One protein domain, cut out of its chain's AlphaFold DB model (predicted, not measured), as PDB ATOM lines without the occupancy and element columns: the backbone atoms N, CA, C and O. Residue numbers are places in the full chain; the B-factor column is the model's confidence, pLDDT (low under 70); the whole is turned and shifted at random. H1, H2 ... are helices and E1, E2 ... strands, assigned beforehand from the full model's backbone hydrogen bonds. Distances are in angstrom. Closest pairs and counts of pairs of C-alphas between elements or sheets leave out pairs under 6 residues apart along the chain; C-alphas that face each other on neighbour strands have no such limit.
ATOM      1  N   PHE A   4       0.949  18.160  28.722       94.44
ATOM      2  CA  PHE A   4       1.858  19.236  28.348       94.44
ATOM      3  C   PHE A   4       1.436  19.857  27.027       94.44
ATOM      4  O   PHE A   4       0.939  19.167  26.132       94.44
ATOM      5  N   MET A   5       1.649  21.159  26.919       94.06
ATOM      6  CA  MET A   5       1.341  21.949  25.745       94.06
ATOM      7  C   MET A   5       2.537  22.832  25.404       94.06
ATOM      8  O   MET A   5       3.067  23.500  26.286       94.06
ATOM      9  N   ILE A   6       2.950  22.826  24.140       94.00
ATOM     10  CA  ILE A   6       3.871  23.820  23.594       94.00
ATOM     11  C   ILE A   6       3.039  24.862  22.861       94.00
ATOM     12  O   ILE A   6       2.205  24.492  22.033       94.00
ATOM     13  N   THR A   7       3.260  26.138  23.170       92.44
ATOM     14  CA  THR A   7       2.625  27.270  22.486       92.44
ATOM     15  C   THR A   7       3.676  28.187  21.891       92.44
ATOM     16  O   THR A   7       4.650  28.532  22.557       92.44
ATOM     17  N   TYR A   8       3.444  28.629  20.661       91.19
ATOM     18  CA  TYR A   8       4.279  29.616  19.994       91.19
ATOM     19  C   TYR A   8       3.425  30.681  19.313       91.19
ATOM     20  O   TYR A   8       2.387  30.386  18.712       91.19
ATOM     21  N   GLY A   9       3.868  31.930  19.418       85.19
ATOM     22  CA  GLY A   9       3.225  33.074  18.791       85.19
ATOM     23  C   GLY A   9       3.549  34.380  19.513       85.19
ATOM     24  O   GLY A   9       3.789  34.409  20.715       85.19
ATOM     25  N   SER A  10       3.600  35.479  18.763       72.88
ATOM     26  CA  SER A  10       4.115  36.763  19.263       72.88
ATOM     27  C   SER A  10       3.049  37.623  19.953       72.88
ATOM     28  O   SER A  10       3.298  38.198  21.010       72.88
ATOM     29  N   THR A  11       1.851  37.717  19.373       70.81
ATOM     30  CA  THR A  11       0.700  38.451  19.949       70.81
ATOM     31  C   THR A  11      -0.500  37.565  20.265       70.81
ATOM     32  O   THR A  11      -1.361  37.954  21.049       70.81
ATOM     33  N   GLN A  12      -0.571  36.397  19.633       77.50
ATOM     34  CA  GLN A  12      -1.585  35.361  19.813       77.50
ATOM     35  C   GLN A  12      -0.909  34.014  19.564       77.50
ATOM     36  O   GLN A  12       0.111  33.985  18.879       77.50
ATOM     37  N   VAL A  13      -1.470  32.923  20.083       81.62
ATOM     38  CA  VAL A  13      -0.952  31.582  19.786       81.62
ATOM     39  C   VAL A  13      -1.214  31.263  18.312       81.62
ATOM     40  O   VAL A  13      -2.361  31.297  17.865       81.62
ATOM     41  N   GLU A  14      -0.148  30.996  17.563       81.12
ATOM     42  CA  GLU A  14      -0.189  30.635  16.139       81.12
ATOM     43  C   GLU A  14       0.025  29.136  15.942       81.12
ATOM     44  O   GLU A  14      -0.623  28.516  15.100       81.12
ATOM     45  N   GLU A  15       0.915  28.555  16.746       86.94
ATOM     46  CA  GLU A  15       1.229  27.135  16.722       86.94
ATOM     47  C   GLU A  15       1.082  26.537  18.119       86.94
ATOM     48  O   GLU A  15       1.463  27.140  19.126       86.94
ATOM     49  N   LEU A  16       0.484  25.346  18.183       90.69
ATOM     50  CA  LEU A  16       0.162  24.691  19.440       90.69
ATOM     51  C   LEU A  16       0.204  23.174  19.277       90.69
ATOM     52  O   LEU A  16      -0.440  22.602  18.395       90.69
ATOM     53  N   TYR A  17       0.941  22.530  20.178       92.81
ATOM     54  CA  TYR A  17       1.132  21.086  20.218       92.81
ATOM     55  C   TYR A  17       0.836  20.551  21.615       92.81
ATOM     56  O   TYR A  17       1.150  21.206  22.605       92.81
ATOM     57  N   ILE A  18       0.256  19.352  21.710       94.12
ATOM     58  CA  ILE A  18      -0.034  18.693  22.992       94.12
ATOM     59  C   ILE A  18       0.574  17.296  23.073       94.12
ATOM     60  O   ILE A  18       0.570  16.551  22.091       94.12
ATOM     61  N   GLY A  19       1.017  16.911  24.267       93.75
ATOM     62  CA  GLY A  19       1.536  15.580  24.578       93.75
ATOM     63  C   GLY A  19       1.215  15.182  26.015       93.75
ATOM     64  O   GLY A  19       0.988  16.031  26.877       93.75
ATOM     65  N   ARG A  20       1.165  13.881  26.304       93.38
ATOM     66  CA  ARG A  20       0.910  13.384  27.667       93.38
ATOM     67  C   ARG A  20       2.145  13.497  28.556       93.38
ATOM     68  O   ARG A  20       2.015  13.489  29.777       93.38
ATOM     69  N   THR A  21       3.324  13.605  27.951       93.25
ATOM     70  CA  THR A  21       4.607  13.846  28.619       93.25
ATOM     71  C   THR A  21       5.331  15.024  27.966       93.25
ATOM     72  O   THR A  21       4.998  15.419  26.848       93.25
ATOM     73  N   GLY A  22       6.331  15.574  28.662       91.94
ATOM     74  CA  GLY A  22       7.196  16.628  28.122       91.94
ATOM     75  C   GLY A  22       7.910  16.195  26.836       91.94
ATOM     76  O   GLY A  22       7.873  16.898  25.837       91.94
ATOM     77  N   GLU A  23       8.482  14.991  26.832       93.56
ATOM     78  CA  GLU A  23       9.146  14.428  25.649       93.56
ATOM     79  C   GLU A  23       8.171  14.248  24.478       93.56
ATOM     80  O   GLU A  23       8.499  14.577  23.343       93.56
ATOM     81  N   GLU A  24       6.944  13.776  24.739       94.56
ATOM     82  CA  GLU A  24       5.947  13.585  23.682       94.56
ATOM     83  C   GLU A  24       5.534  14.915  23.045       94.56
ATOM     84  O   GLU A  24       5.378  14.983  21.825       94.56
ATOM     85  N   VAL A  25       5.344  15.971  23.847       94.94
ATOM     86  CA  VAL A  25       4.952  17.272  23.291       94.94
ATOM     87  C   VAL A  25       6.082  17.896  22.477       94.94
ATOM     88  O   VAL A  25       5.807  18.430  21.407       94.94
ATOM     89  N   VAL A  26       7.338  17.755  22.915       95.12
ATOM     90  CA  VAL A  26       8.517  18.221  22.164       95.12
ATOM     91  C   VAL A  26       8.643  17.466  20.843       95.12
ATOM     92  O   VAL A  26       8.748  18.092  19.792       95.12
ATOM     93  N   ALA A  27       8.524  16.136  20.866       95.19
ATOM     94  CA  ALA A  27       8.571  15.320  19.655       95.19
ATOM     95  C   ALA A  27       7.455  15.685  18.657       95.19
ATOM     96  O   ALA A  27       7.669  15.674  17.445       95.19
ATOM     97  N   ARG A  28       6.257  16.034  19.145       93.19
ATOM     98  CA  ARG A  28       5.144  16.499  18.297       93.19
ATOM     99  C   ARG A  28       5.356  17.915  17.767       93.19
ATOM    100  O   ARG A  28       4.980  18.183  16.633       93.19
ATOM    101  N   ALA A  29       5.968  18.790  18.558       93.94
ATOM    102  CA  ALA A  29       6.320  20.152  18.166       93.94
ATOM    103  C   ALA A  29       7.604  20.225  17.325       93.94
ATOM    104  O   ALA A  29       8.061  21.317  17.005       93.94
ATOM    105  N   ARG A  30       8.209  19.088  16.959       93.38
ATOM    106  CA  ARG A  30       9.515  19.063  16.298       93.38
ATOM    107  C   ARG A  30       9.528  19.807  14.964       93.38
ATOM    108  O   ARG A  30      10.499  20.488  14.671       93.38
ATOM    109  N   GLU A  31       8.430  19.758  14.209       92.12
ATOM    110  CA  GLU A  31       8.281  20.526  12.963       92.12
ATOM    111  C   GLU A  31       8.392  22.044  13.182       92.12
ATOM    112  O   GLU A  31       8.941  22.748  12.336       92.12
ATOM    113  N   LEU A  32       7.910  22.536  14.327       92.38
ATOM    114  CA  LEU A  32       8.065  23.921  14.757       92.38
ATOM    115  C   LEU A  32       9.488  24.180  15.268       92.38
ATOM    116  O   LEU A  32      10.144  25.116  14.825       92.38
ATOM    117  N   ILE A  33       9.985  23.340  16.175       93.44
ATOM    118  CA  ILE A  33      11.288  23.513  16.838       93.44
ATOM    119  C   ILE A  33      12.446  23.490  15.827       93.44
ATOM    120  O   ILE A  33      13.399  24.257  15.946       93.44
ATOM    121  N   ASP A  34      12.349  22.659  14.792       94.00
ATOM    122  CA  ASP A  34      13.363  22.548  13.740       94.00
ATOM    123  C   ASP A  34      13.417  23.773  12.805       94.00
ATOM    124  O   ASP A  34      14.324  23.866  11.970       94.00
ATOM    125  N   GLN A  35      12.495  24.737  12.941       92.31
ATOM    126  CA  GLN A  35      12.591  26.024  12.242       92.31
ATOM    127  C   GLN A  35      13.782  26.861  12.738       92.31
ATOM    128  O   GLN A  35      14.307  27.682  11.978       92.31
ATOM    129  N   TRP A  36      14.248  26.629  13.970       93.12
ATOM    130  CA  TRP A  36      15.432  27.274  14.535       93.12
ATOM    131  C   TRP A  36      16.683  26.409  14.337       93.12
ATOM    132  O   TRP A  36      16.765  25.290  14.858       93.12
ATOM    133  N   PRO A  37      17.700  26.906  13.607       92.31
ATOM    134  CA  PRO A  37      18.901  26.131  13.320       92.31
ATOM    135  C   PRO A  37      19.672  25.666  14.560       92.31
ATOM    136  O   PRO A  37      20.310  24.613  14.511       92.31
ATOM    137  N   GLU A  38      19.628  26.428  15.656       91.81
ATOM    138  CA  GLU A  38      20.255  26.059  16.929       91.81
ATOM    139  C   GLU A  38      19.659  24.796  17.568       91.81
ATOM    140  O   GLU A  38      20.377  24.075  18.260       91.81
ATOM    141  N   TYR A  39      18.391  24.485  17.291       93.88
ATOM    142  CA  TYR A  39      17.680  23.364  17.911       93.88
ATOM    143  C   TYR A  39      17.710  22.089  17.074       93.88
ATOM    144  O   TYR A  39      17.559  20.999  17.627       93.88
ATOM    145  N   LEU A  40      18.002  22.184  15.772       92.12
ATOM    146  CA  LEU A  40      18.076  21.041  14.846       92.12
ATOM    147  C   LEU A  40      18.981  19.901  15.334       92.12
ATOM    148  O   LEU A  40      18.706  18.732  15.076       92.12
ATOM    149  N   ALA A  41      20.091  20.235  15.994       92.50
ATOM    150  CA  ALA A  41      21.054  19.253  16.489       92.50
ATOM    151  C   ALA A  41      20.790  18.812  17.940       92.50
ATOM    152  O   ALA A  41      21.469  17.904  18.420       92.50
ATOM    153  N   MET A  42      19.845  19.457  18.628       94.62
ATOM    154  CA  MET A  42      19.503  19.167  20.017       94.62
ATOM    155  C   MET A  42      18.498  18.023  20.108       94.62
ATOM    156  O   MET A  42      17.548  17.930  19.326       94.62
ATOM    157  N   SER A  43      18.698  17.168  21.102       94.75
ATOM    158  CA  SER A  43      17.757  16.112  21.459       94.75
ATOM    159  C   SER A  43      16.496  16.673  22.119       94.75
ATOM    160  O   SER A  43      16.500  17.762  22.691       94.75
ATOM    161  N   ASP A  44      15.411  15.901  22.081       93.88
ATOM    162  CA  ASP A  44      14.143  16.306  22.697       93.88
ATOM    163  C   ASP A  44      14.268  16.502  24.219       93.88
ATOM    164  O   ASP A  44      13.579  17.344  24.788       93.88
ATOM    165  N   GLU A  45      15.177  15.773  24.879       94.12
ATOM    166  CA  GLU A  45      15.493  15.946  26.304       94.12
ATOM    167  C   GLU A  45      16.160  17.303  26.573       94.12
ATOM    168  O   GLU A  45      15.744  18.024  27.477       94.12
ATOM    169  N   GLU A  46      17.148  17.693  25.761       94.50
ATOM    170  CA  GLU A  46      17.811  18.999  25.887       94.50
ATOM    171  C   GLU A  46      16.827  20.146  25.651       94.50
ATOM    172  O   GLU A  46      16.787  21.100  26.429       94.50
ATOM    173  N   ILE A  47      15.987  20.025  24.619       95.25
ATOM    174  CA  ILE A  47      14.940  21.006  24.335       95.25
ATOM    175  C   ILE A  47      13.938  21.084  25.486       95.25
ATOM    176  O   ILE A  47      13.562  22.179  25.896       95.25
ATOM    177  N   LEU A  48      13.530  19.949  26.051       94.56
ATOM    178  CA  LEU A  48      12.619  19.920  27.190       94.56
ATOM    179  C   LEU A  48      13.201  20.644  28.413       94.56
ATOM    180  O   LEU A  48      12.473  21.361  29.101       94.56
ATOM    181  N   GLU A  49      14.490  20.470  28.699       94.44
ATOM    182  CA  GLU A  49      15.147  21.154  29.817       94.44
ATOM    183  C   GLU A  49      15.255  22.668  29.587       94.44
ATOM    184  O   GLU A  49      14.944  23.442  30.495       94.44
ATOM    185  N   LEU A  50      15.590  23.105  28.369       94.38
ATOM    186  CA  LEU A  50      15.599  24.529  28.011       94.38
ATOM    187  C   LEU A  50      14.194  25.145  28.063       94.38
ATOM    188  O   LEU A  50      14.015  26.256  28.566       94.38
ATOM    189  N   ALA A  51      13.180  24.401  27.618       92.94
ATOM    190  CA  ALA A  51      11.789  24.836  27.654       92.94
ATOM    191  C   ALA A  51      11.301  25.030  29.098       92.94
ATOM    192  O   ALA A  51      10.638  26.018  29.407       92.94
ATOM    193  N   LYS A  52      11.678  24.130  30.017       91.06
ATOM    194  CA  LYS A  52      11.399  24.282  31.457       91.06
ATOM    195  C   LYS A  52      12.131  25.471  32.080       91.06
ATOM    196  O   LYS A  52      11.627  26.044  33.043       91.06
ATOM    197  N   ALA A  53      13.313  25.812  31.567       91.94
ATOM    198  CA  ALA A  53      14.076  26.976  32.009       91.94
ATOM    199  C   ALA A  53      13.508  28.306  31.474       91.94
ATOM    200  O   ALA A  53      13.857  29.362  32.002       91.94
ATOM    201  N   GLY A  54      12.614  28.265  30.476       88.00
ATOM    202  CA  GLY A  54      12.070  29.457  29.822       88.00
ATOM    203  C   GLY A  54      13.097  30.170  28.937       88.00
ATOM    204  O   GLY A  54      13.056  31.391  28.812       88.00
ATOM    205  N   GLU A  55      14.047  29.420  28.370       90.19
ATOM    206  CA  GLU A  55      15.152  29.944  27.552       90.19
ATOM    207  C   GLU A  55      14.932  29.745  26.037       90.19
ATOM    208  O   GLU A  55      15.887  29.819  25.268       90.19
ATOM    209  N   LEU A  56      13.692  29.486  25.608       91.00
ATOM    210  CA  LEU A  56      13.315  29.218  24.212       91.00
ATOM    211  C   LEU A  56      12.287  30.237  23.696       91.00
ATOM    212  O   LEU A  56      11.655  30.952  24.471       91.00
ATOM    213  N   GLU A  57      12.089  30.286  22.378       91.12
ATOM    214  CA  GLU A  57      11.115  31.165  21.709       91.12
ATOM    215  C   GLU A  57       9.665  30.698  21.866       91.12
ATOM    216  O   GLU A  57       8.740  31.447  21.547       91.12
ATOM    217  N   PHE A  58       9.460  29.468  22.329       92.38
ATOM    218  CA  PHE A  58       8.153  28.888  22.604       92.38
ATOM    219  C   PHE A  58       8.013  28.552  24.086       92.38
ATOM    220  O   PHE A  58       8.986  28.253  24.779       92.38
ATOM    221  N   ASP A  59       6.770  28.534  24.554       91.06
ATOM    222  CA  ASP A  59       6.455  28.218  25.939       91.06
ATOM    223  C   ASP A  59       6.074  26.748  26.087       91.06
ATOM    224  O   ASP A  59       5.295  26.210  25.296       91.06
ATOM    225  N   LEU A  60       6.569  26.113  27.150       93.19
ATOM    226  CA  LEU A  60       6.088  24.818  27.618       93.19
ATOM    227  C   LEU A  60       5.193  25.016  28.837       93.19
ATOM    228  O   LEU A  60       5.628  25.495  29.884       93.19
ATOM    229  N   VAL A  61       3.945  24.577  28.723       91.94
ATOM    230  CA  VAL A  61       2.926  24.752  29.755       91.94
ATOM    231  C   VAL A  61       2.363  23.401  30.175       91.94
ATOM    232  O   VAL A  61       1.964  22.583  29.346       91.94
ATOM    233  N   GLU A  62       2.301  23.163  31.485       93.00
ATOM    234  CA  GLU A  62       1.548  22.039  32.036       93.00
ATOM    235  C   GLU A  62       0.070  22.427  32.153       93.00
ATOM    236  O   GLU A  62      -0.300  23.352  32.879       93.00
ATOM    237  N   ILE A  63      -0.791  21.714  31.432       91.06
ATOM    238  CA  ILE A  63      -2.227  21.949  31.403       91.06
ATOM    239  C   ILE A  63      -2.931  21.050  32.413       91.06
ATOM    240  O   ILE A  63      -2.923  19.818  32.314       91.06
ATOM    241  N   HIS A  64      -3.607  21.667  33.380       89.81
ATOM    242  CA  HIS A  64      -4.330  20.967  34.442       89.81
ATOM    243  C   HIS A  64      -5.788  20.675  34.046       89.81
ATOM    244  O   HIS A  64      -6.732  21.013  34.764       89.81
ATOM    245  N   ALA A  65      -5.973  20.013  32.902       86.31
ATOM    246  CA  ALA A  65      -7.273  19.606  32.371       86.31
ATOM    247  C   ALA A  65      -7.247  18.148  31.869       86.31
ATOM    248  O   ALA A  65      -6.169  17.585  31.672       86.31
ATOM    249  N   PRO A  66      -8.412  17.496  31.680       88.44
ATOM    250  CA  PRO A  66      -8.472  16.180  31.051       88.44
ATOM    251  C   PRO A  66      -7.856  16.192  29.647       88.44
ATOM    252  O   PRO A  66      -8.019  17.162  28.913       88.44
ATOM    253  N   TRP A  67      -7.198  15.092  29.267       90.06
ATOM    254  CA  TRP A  67      -6.658  14.918  27.917       90.06
ATOM    255  C   TRP A  67      -7.775  15.066  26.872       90.06
ATOM    256  O   TRP A  67      -8.745  14.304  26.938       90.06
ATOM    257  N   PRO A  68      -7.648  15.996  25.913       87.56
ATOM    258  CA  PRO A  68      -8.710  16.244  24.944       87.56
ATOM    259  C   PRO A  68      -8.813  15.174  23.847       87.56
ATOM    260  O   PRO A  68      -9.849  15.059  23.199       87.56
ATOM    261  N   GLY A  69      -7.769  14.365  23.647       88.31
ATOM    262  CA  GLY A  69      -7.691  13.381  22.566       88.31
ATOM    263  C   GLY A  69      -6.599  13.716  21.551       88.31
ATOM    264  O   GLY A  69      -6.068  14.818  21.529       88.31
ATOM    265  N   ASP A  70      -6.254  12.742  20.706       80.62
ATOM    266  CA  ASP A  70      -5.200  12.878  19.686       80.62
ATOM    267  C   ASP A  70      -5.689  13.535  18.380       80.62
ATOM    268  O   ASP A  70      -4.909  13.741  17.457       80.62
ATOM    269  N   SER A  71      -6.986  13.839  18.275       82.06
ATOM    270  CA  SER A  71      -7.620  14.426  17.081       82.06
ATOM    271  C   SER A  71      -8.384  15.713  17.388       82.06
ATOM    272  O   SER A  71      -9.290  16.076  16.641       82.06
ATOM    273  N   ILE A  72      -8.054  16.364  18.504       86.12
ATOM    274  CA  ILE A  72      -8.595  17.682  18.838       86.12
ATOM    275  C   ILE A  72      -8.133  18.706  17.798       86.12
ATOM    276  O   ILE A  72      -7.008  18.636  17.297       86.12
ATOM    277  N   ASP A  73      -9.009  19.643  17.454       85.94
ATOM    278  CA  ASP A  73      -8.659  20.709  16.533       85.94
ATOM    279  C   ASP A  73      -7.881  21.836  17.225       85.94
ATOM    280  O   ASP A  73      -7.906  22.030  18.442       85.94
ATOM    281  N   HIS A  74      -7.188  22.618  16.408       82.25
ATOM    282  CA  HIS A  74      -6.341  23.702  16.878       82.25
ATOM    283  C   HIS A  74      -7.123  24.796  17.636       82.25
ATOM    284  O   HIS A  74      -6.611  25.376  18.590       82.25
ATOM    285  N   HIS A  75      -8.373  25.074  17.256       84.31
ATOM    286  CA  HIS A  75      -9.184  26.109  17.896       84.31
ATOM    287  C   HIS A  75      -9.669  25.666  19.284       84.31
ATOM    288  O   HIS A  75      -9.640  26.451  20.234       84.31
ATOM    289  N   GLU A  76     -10.064  24.400  19.440       85.81
ATOM    290  CA  GLU A  76     -10.363  23.827  20.756       85.81
ATOM    291  C   GLU A  76      -9.132  23.818  21.676       85.81
ATOM    292  O   GLU A  76      -9.257  24.102  22.869       85.81
ATOM    293  N   LEU A  77      -7.938  23.569  21.133       87.38
ATOM    294  CA  LEU A  77      -6.689  23.641  21.896       87.38
ATOM    295  C   LEU A  77      -6.385  25.049  22.421       87.38
ATOM    296  O   LEU A  77      -6.062  25.195  23.603       87.38
ATOM    297  N   ILE A  78      -6.542  26.076  21.579       87.69
ATOM    298  CA  ILE A  78      -6.404  27.480  21.995       87.69
ATOM    299  C   ILE A  78      -7.404  27.799  23.110       87.69
ATOM    300  O   ILE A  78      -7.022  28.365  24.132       87.69
ATOM    301  N   ASN A  79      -8.661  27.368  22.976       87.69
ATOM    302  CA  ASN A  79      -9.669  27.592  24.014       87.69
ATOM    303  C   ASN A  79      -9.269  26.963  25.359       87.69
ATOM    304  O   ASN A  79      -9.460  27.580  26.407       87.69
ATOM    305  N   ILE A  80      -8.703  25.750  25.362       87.62
ATOM    306  CA  ILE A  80      -8.217  25.109  26.596       87.62
ATOM    307  C   ILE A  80      -7.088  25.932  27.227       87.62
ATOM    308  O   ILE A  80      -7.087  26.134  28.445       87.62
ATOM    309  N   TYR A  81      -6.156  26.419  26.408       87.44
ATOM    310  CA  TYR A  81      -5.053  27.260  26.857       87.44
ATOM    311  C   TYR A  81      -5.547  28.577  27.479       87.44
ATOM    312  O   TYR A  81      -5.199  28.895  28.618       87.44
ATOM    313  N   GLU A  82      -6.422  29.308  26.787       86.25
ATOM    314  CA  GLU A  82      -6.978  30.579  27.267       86.25
ATOM    315  C   GLU A  82      -7.782  30.408  28.566       86.25
ATOM    316  O   GLU A  82      -7.653  31.206  29.498       86.25
ATOM    317  N   LEU A  83      -8.569  29.330  28.672       86.00
ATOM    318  CA  LEU A  83      -9.324  29.006  29.887       86.00
ATOM    319  C   LEU A  83      -8.424  28.723  31.094       86.00
ATOM    320  O   LEU A  83      -8.861  28.925  32.229       86.00
ATOM    321  N   GLN A  84      -7.205  28.233  30.869       83.94
ATOM    322  CA  GLN A  84      -6.222  28.049  31.930       83.94
ATOM    323  C   GLN A  84      -5.551  29.367  32.321       83.94
ATOM    324  O   GLN A  84      -5.426  29.624  33.512       83.94
ATOM    325  N   GLN A  85      -5.162  30.205  31.357       79.12
ATOM    326  CA  GLN A  85      -4.539  31.509  31.636       79.12
ATOM    327  C   GLN A  85      -5.482  32.476  32.368       79.12
ATOM    328  O   GLN A  85      -5.040  33.353  33.103       79.12
ATOM    329  N   ALA A  86      -6.795  32.317  32.186       75.31
ATOM    330  CA  ALA A  86      -7.807  33.112  32.878       75.31
ATOM    331  C   ALA A  86      -8.052  32.706  34.349       75.31
ATOM    332  O   ALA A  86      -8.881  33.339  35.011       75.31
ATOM    333  N   ARG A  87      -7.406  31.644  34.850       61.53
ATOM    334  CA  ARG A  87      -7.532  31.166  36.239       61.53
ATOM    335  C   ARG A  87      -6.407  31.676  37.123       61.53
ATOM    336  O   ARG A  87      -6.735  32.021  38.281       61.53
TER     337      ARG A  87
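What this domain is: This is residues 4 to 87 of the 87 residues of an uncharacterized protein of Pseudomonas fluorescens (UniProt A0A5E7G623). A small three-stranded antiparallel sheet lies between helices: H4 crosses one face, H1 and H3 are over the other, and the four-residue H2 follows H1. The longest axis runs from H4 at one end to the loop of residues 34 to 43 at the other. The printed part has 84 residues, with four named helices and three named strands in the order E1, E2, H1, H2, H3, E3, H4; the sheet's order is E2, E1, E3, and the class is mixed, helices and strands. The whole is compact, with a radius of gyration of the C-alphas of 12.3 A and spans of 33 by 26 by 21 A.

How they stand to each other: E1, residues 4 to 8, forms a hairpin with E2, residues 15 to 19; they are antiparallel at 168 degrees, and N 6 and O 17 are within hydrogen-bond range at 2.9 A. On the other side of E1 is E3, residues 59 to 63, antiparallel to it at 145 degrees, with N 5 and O 61 at 2.8 A. H1, residues 22 to 28, is on the sheet at a height of 6.8 A and lies over E2, slantwise to the strands at 51 degrees to E2 on the local plane; the closest C-alphas of H1 and E2 are those of Val 25 and Gly 19, 4.0 A apart. H2, residues 30 to 33, only grazes the sheet and meets H1 only through their link. H3, residues 44 to 53, touches H1, with the C-alphas of Asp 44 and Val 26 closest at 6.0 A, at a steep tilt of 62 degrees, opposite ways. H3 is on the sheet too, and its closest C-alpha to E3 is that of Ala 51, 5.7 A from that of Leu 60. These make three layers, helices on both faces of a sheet: H1 and H3 on one face, and H4, residues 74 to 85, on the other. H4 has a height of 9.1 A and runs across the strands, at 79 degrees to E2 on the local plane; the closest C-alphas of H4 and E2 are those of His 74 and Leu 16, 7.1 A apart. H4 is apart from H1, H2 and H3. In H1, H3 and H4 every O i to N i+4 pair is within hydrogen-bond range; H2 is too short for such a pair.

Where its parts are: E1 begins at C-alpha 4, (1.858, 19.236, 28.348), and measures 13.5 A; E2 measures 14.0 A and E3 12.0 A. H1 is 10.0 A long, H2 4.8 A and H3 14.2 A, beginning at C-alpha 44, (14.143, 16.306, 22.697). H4 is 16.8 A long and ends at C-alpha 85, (-4.539, 31.509, 31.636).

The domain as a whole: The C-alphas farthest apart are those of Ala 41 and Arg 87, at 36.7 A. The sheet is only just strongly twisted, its C-alphas lying up to 4.2 A off the best plane. The printed part has no cut and no long link. Mean pLDDT of the printed part is 89.4, and residue 87, the chain's last, is under 70.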